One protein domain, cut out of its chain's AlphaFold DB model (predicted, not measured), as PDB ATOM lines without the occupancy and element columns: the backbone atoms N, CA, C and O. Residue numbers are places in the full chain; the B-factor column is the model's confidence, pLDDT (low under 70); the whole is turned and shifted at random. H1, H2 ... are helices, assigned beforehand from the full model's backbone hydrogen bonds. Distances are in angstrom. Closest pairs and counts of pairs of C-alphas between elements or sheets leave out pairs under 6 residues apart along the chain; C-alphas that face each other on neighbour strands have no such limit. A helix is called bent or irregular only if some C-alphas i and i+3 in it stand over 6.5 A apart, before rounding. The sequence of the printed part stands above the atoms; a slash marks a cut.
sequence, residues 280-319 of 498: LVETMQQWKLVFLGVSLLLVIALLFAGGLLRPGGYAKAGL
ATOM      1  N   LEU A 280     -55.418 -40.180  32.806       82.50
ATOM      2  CA  LEU A 280     -54.403 -39.136  32.690       82.50
ATOM      3  C   LEU A 280     -53.307 -39.516  31.686       82.50
ATOM      4  O   LEU A 280     -52.869 -38.666  30.910       82.50
ATOM      5  N   VAL A 281     -52.891 -40.787  31.654       83.25
ATOM      6  CA  VAL A 281     -51.922 -41.293  30.667       83.25
ATOM      7  C   VAL A 281     -52.515 -41.280  29.261       83.25
ATOM      8  O   VAL A 281     -51.841 -40.844  28.330       83.25
ATOM      9  N   GLU A 282     -53.771 -41.695  29.094       86.00
ATOM     10  CA  GLU A 282     -54.444 -41.676  27.792       86.00
ATOM     11  C   GLU A 282     -54.626 -40.241  27.280       86.00
ATOM     12  O   GLU A 282     -54.301 -39.936  26.130       86.00
ATOM     13  N   THR A 283     -55.021 -39.317  28.161       86.06
ATOM     14  CA  THR A 283     -55.102 -37.889  27.828       86.06
ATOM     15  C   THR A 283     -53.723 -37.333  27.460       86.06
ATOM     16  O   THR A 283     -53.579 -36.658  26.439       86.06
ATOM     17  N   MET A 284     -52.670 -37.650  28.223       81.62
ATOM     18  CA  MET A 284     -51.301 -37.253  27.872       81.62
ATOM     19  C   MET A 284     -50.869 -37.813  26.515       81.62
ATOM     20  O   MET A 284     -50.206 -37.102  25.765       81.62
ATOM     21  N   GLN A 285     -51.251 -39.047  26.172       86.12
ATOM     22  CA  GLN A 285     -50.963 -39.634  24.863       86.12
ATOM     23  C   GLN A 285     -51.693 -38.909  23.728       86.12
ATOM     24  O   GLN A 285     -51.069 -38.626  22.706       86.12
ATOM     25  N   GLN A 286     -52.965 -38.539  23.915       90.69
ATOM     26  CA  GLN A 286     -53.726 -37.766  22.925       90.69
ATOM     27  C   GLN A 286     -53.092 -36.392  22.663       90.69
ATOM     28  O   GLN A 286     -52.947 -35.978  21.513       90.69
ATOM     29  N   TRP A 287     -52.649 -35.703  23.718       91.38
ATOM     30  CA  TRP A 287     -52.018 -34.385  23.605       91.38
ATOM     31  C   TRP A 287     -50.515 -34.437  23.312       91.38
ATOM     32  O   TRP A 287     -49.914 -33.398  23.030       91.38
ATOM     33  N   LYS A 288     -49.897 -35.624  23.324       90.56
ATOM     34  CA  LYS A 288     -48.451 -35.809  23.134       90.56
ATOM     35  C   LYS A 288     -47.954 -35.136  21.859       90.56
ATOM     36  O   LYS A 288     -46.962 -34.418  21.906       90.56
ATOM     37  N   LEU A 289     -48.660 -35.313  20.740       89.75
ATOM     38  CA  LEU A 289     -48.299 -34.686  19.462       89.75
ATOM     39  C   LEU A 289     -48.351 -33.157  19.522       89.75
ATOM     40  O   LEU A 289     -47.475 -32.496  18.969       89.75
ATOM     41  N   VAL A 290     -49.338 -32.590  20.220       92.25
ATOM     42  CA  VAL A 290     -49.460 -31.135  20.385       92.25
ATOM     43  C   VAL A 290     -48.308 -30.608  21.242       92.25
ATOM     44  O   VAL A 290     -47.640 -29.659  20.841       92.25
ATOM     45  N   PHE A 291     -48.008 -31.252  22.375       89.31
ATOM     46  CA  PHE A 291     -46.883 -30.860  23.231       89.31
ATOM     47  C   PHE A 291     -45.532 -30.997  22.525       89.31
ATOM     48  O   PHE A 291     -44.695 -30.097  22.624       89.31
ATOM     49  N   LEU A 292     -45.319 -32.081  21.775       91.44
ATOM     50  CA  LEU A 292     -44.118 -32.272  20.961       91.44
ATOM     51  C   LEU A 292     -44.006 -31.208  19.865       91.44
ATOM     52  O   LEU A 292     -42.937 -30.638  19.683       91.44
ATOM     53  N   GLY A 293     -45.105 -30.881  19.183       91.81
ATOM     54  CA  GLY A 293     -45.127 -29.832  18.165       91.81
ATOM     55  C   GLY A 293     -44.794 -28.452  18.737       91.81
ATOM     56  O   GLY A 293     -43.955 -27.740  18.189       91.81
ATOM     57  N   VAL A 294     -45.397 -28.082  19.869       92.19
ATOM     58  CA  VAL A 294     -45.143 -26.781  20.506       92.19
ATOM     59  C   VAL A 294     -43.725 -26.695  21.074       92.19
ATOM     60  O   VAL A 294     -43.048 -25.689  20.873       92.19
ATOM     61  N   SER A 295     -43.241 -27.751  21.733       89.31
ATOM     62  CA  SER A 295     -41.859 -27.796  22.230       89.31
ATOM     63  C   SER A 295     -40.835 -27.775  21.092       89.31
ATOM     64  O   SER A 295     -39.852 -27.048  21.195       89.31
ATOM     65  N   LEU A 296     -41.092 -28.458  19.971       93.31
ATOM     66  CA  LEU A 296     -40.256 -28.369  18.772       93.31
ATOM     67  C   LEU A 296     -40.192 -26.934  18.229       93.31
ATOM     68  O   LEU A 296     -39.101 -26.432  17.966       93.31
ATOM     69  N   LEU A 297     -41.337 -26.261  18.075       94.06
ATOM     70  CA  LEU A 297     -41.374 -24.872  17.602       94.06
ATOM     71  C   LEU A 297     -40.595 -23.938  18.531       94.06
ATOM     72  O   LEU A 297     -39.875 -23.059  18.057       94.06
ATOM     73  N   LEU A 298     -40.691 -24.157  19.842       93.00
ATOM     74  CA  LEU A 298     -39.935 -23.403  20.832       93.00
ATOM     75  C   LEU A 298     -38.427 -23.647  20.713       93.00
ATOM     76  O   LEU A 298     -37.654 -22.692  20.736       93.00
ATOM     77  N   VAL A 299     -37.999 -24.899  20.538       91.69
ATOM     78  CA  VAL A 299     -36.584 -25.247  20.334       91.69
ATOM     79  C   VAL A 299     -36.056 -24.601  19.055       91.69
ATOM     80  O   VAL A 299     -34.997 -23.980  19.081       91.69
ATOM     81  N   ILE A 300     -36.810 -24.652  17.954       92.62
ATOM     82  CA  ILE A 300     -36.446 -23.977  16.699       92.62
ATOM     83  C   ILE A 300     -36.332 -22.461  16.912       92.62
ATOM     84  O   ILE A 300     -35.361 -21.853  16.461       92.62
ATOM     85  N   ALA A 301     -37.275 -21.846  17.633       94.12
ATOM     86  CA  ALA A 301     -37.228 -20.421  17.950       94.12
ATOM     87  C   ALA A 301     -35.996 -20.057  18.798       94.12
ATOM     88  O   ALA A 301     -35.336 -19.062  18.504       94.12
ATOM     89  N   LEU A 302     -35.635 -20.880  19.790       90.88
ATOM     90  CA  LEU A 302     -34.418 -20.708  20.588       90.88
ATOM     91  C   LEU A 302     -33.148 -20.852  19.741       90.88
ATOM     92  O   LEU A 302     -32.247 -20.024  19.856       90.88
ATOM     93  N   LEU A 303     -33.079 -21.847  18.852       90.31
ATOM     94  CA  LEU A 303     -31.944 -22.028  17.941       90.31
ATOM     95  C   LEU A 303     -31.820 -20.866  16.940       90.31
ATOM     96  O   LEU A 303     -30.711 -20.471  16.570       90.31
ATOM     97  N   PHE A 304     -32.944 -20.276  16.526       93.38
ATOM     98  CA  PHE A 304     -32.960 -19.088  15.675       93.38
ATOM     99  C   PHE A 304     -32.539 -17.822  16.437       93.38
ATOM    100  O   PHE A 304     -31.742 -17.032  15.925       93.38
ATOM    101  N   ALA A 305     -33.028 -17.645  17.668       92.31
ATOM    102  CA  ALA A 305     -32.677 -16.530  18.549       92.31
ATOM    103  C   ALA A 305     -31.203 -16.577  18.976       92.31
ATOM    104  O   ALA A 305     -30.531 -15.548  18.974       92.31
ATOM    105  N   GLY A 306     -30.675 -17.775  19.243       88.19
ATOM    106  CA  GLY A 306     -29.255 -18.019  19.504       88.19
ATOM    107  C   GLY A 306     -28.361 -17.862  18.271       88.19
ATOM    108  O   GLY A 306     -27.144 -17.962  18.378       88.19
ATOM    109  N   GLY A 307     -28.937 -17.619  17.087       90.38
ATOM    110  CA  GLY A 307     -28.191 -17.418  15.848       90.38
ATOM    111  C   GLY A 307     -27.554 -18.685  15.274       90.38
ATOM    112  O   GLY A 307     -26.864 -18.578  14.264       90.38
ATOM    113  N   LEU A 308     -27.812 -19.866  15.851       86.44
ATOM    114  CA  LEU A 308     -27.299 -21.155  15.365       86.44
ATOM    115  C   LEU A 308     -27.869 -21.510  13.987       86.44
ATOM    116  O   LEU A 308     -27.143 -22.007  13.134       86.44
ATOM    117  N   LEU A 309     -29.148 -21.201  13.745       90.12
ATOM    118  CA  LEU A 309     -29.801 -21.432  12.447       90.12
ATOM    119  C   LEU A 309     -29.574 -20.307  11.426       90.12
ATOM    120  O   LEU A 309     -30.024 -20.418  10.286       90.12
ATOM    121  N   ARG A 310     -28.912 -19.203  11.801       92.12
ATOM    122  CA  ARG A 310     -28.614 -18.131  10.842       92.12
ATOM    123  C   ARG A 310     -27.422 -18.535   9.966       92.12
ATOM    124  O   ARG A 310     -26.454 -19.087  10.490       92.12
ATOM    125  N   PRO A 311     -27.438 -18.226   8.656       89.50
ATOM    126  CA  PRO A 311     -26.272 -18.439   7.805       89.50
ATOM    127  C   PRO A 311     -25.070 -17.683   8.390       89.50
ATOM    128  O   PRO A 311     -25.158 -16.491   8.682       89.50
ATOM    129  N   GLY A 312     -23.971 -18.400   8.633       85.69
ATOM    130  CA  GLY A 312     -22.777 -17.869   9.304       85.69
ATOM    131  C   GLY A 312     -22.780 -17.958  10.838       85.69
ATOM    132  O   GLY A 312     -21.785 -17.586  11.453       85.69
ATOM    133  N   GLY A 313     -23.833 -18.488  11.475       83.88
ATOM    134  CA  GLY A 313     -23.872 -18.725  12.927       83.88
ATOM    135  C   GLY A 313     -22.692 -19.565  13.422       83.88
ATOM    136  O   GLY A 313     -22.025 -19.204  14.388       83.88
ATOM    137  N   TYR A 314     -22.355 -20.620  12.679       78.06
ATOM    138  CA  TYR A 314     -21.213 -21.489  12.971       78.06
ATOM    139  C   TYR A 314     -19.849 -20.821  12.764       78.06
ATOM    140  O   TYR A 314     -18.892 -21.194  13.433       78.06
ATOM    141  N   ALA A 315     -19.749 -19.798  11.907       82.69
ATOM    142  CA  ALA A 315     -18.497 -19.060  11.733       82.69
ATOM    143  C   ALA A 315     -18.130 -18.264  12.998       82.69
ATOM    144  O   ALA A 315     -16.953 -18.078  13.291       82.69
ATOM    145  N   LYS A 316     -19.133 -17.837  13.783       79.00
ATOM    146  CA  LYS A 316     -18.922 -17.108  15.044       79.00
ATOM    147  C   LYS A 316     -18.475 -17.996  16.198       79.00
ATOM    148  O   LYS A 316     -17.821 -17.498  17.104       79.00
ATOM    149  N   ALA A 317     -18.827 -19.283  16.175       75.81
ATOM    150  CA  ALA A 317     -18.436 -20.225  17.225       75.81
ATOM    151  C   ALA A 317     -16.924 -20.521  17.221       75.81
ATOM    152  O   ALA A 317     -16.408 -21.054  18.199       75.81
ATOM    153  N   GLY A 318     -16.222 -20.132  16.149       78.06
ATOM    154  CA  GLY A 318     -14.817 -20.446  15.939       78.06
ATOM    155  C   GLY A 318     -14.632 -21.922  15.589       78.06
ATOM    156  O   GLY A 318     -15.293 -22.810  16.127       78.06
ATOM    157  N   LEU A 319     -13.723 -22.207  14.660       80.56
ATOM    158  CA  LEU A 319     -13.245 -23.575  14.494       80.56
ATOM    159  C   LEU A 319     -12.374 -23.921  15.699       80.56
ATOM    160  O   LEU A 319     -11.581 -23.098  16.155       80.56
TER     161      LEU A 319
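What this domain is: This is residues 280 to 319 of the 498 residues of a protein of Symbiodinium sp. CCMP2592 (UniProt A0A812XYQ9). One long helix, H1, kinked near its first end, makes most of a thin rod, and a short link and the four-residue helix H2 make the other end. Residues 280 to 299 of H1 stick out free. The printed part has 40 residues with two named helices, H1 then H2, and no named strand; the class is all helix. It is extended, with a radius of gyration of the C-alphas of 15.6 A and spans of 47 by 15 by 10 A.

Where its parts are: Find C-alpha 280 at (-54.403, -39.136, 32.690); from there H1, residues 280 to 305, runs 34.4 A to C-alpha 305 at (-32.677, -16.530, 18.549). Near residue 287 you meet a kink of 52 degrees, and H1 is irregular: C-alphas 286 and 289 are 7.1 A apart. H2, residues 313 to 316, ends at C-alpha 316 at (-18.922, -17.108, 15.044).

How they stand to each other: H1 and H2 are apart, with no C-alpha of one within 8 A of the other. In H1, 20 of 22 O i to N i+4 pairs are within hydrogen-bond range; H2 is too short for such a pair.

The domain as a whole: The C-alphas of Leu 280 and Leu 319, the two farthest apart, are 47.6 A apart. The printed part has no cut, and the seven-residue link from H1 to H2 is short. No printed residue is under 70 in pLDDT.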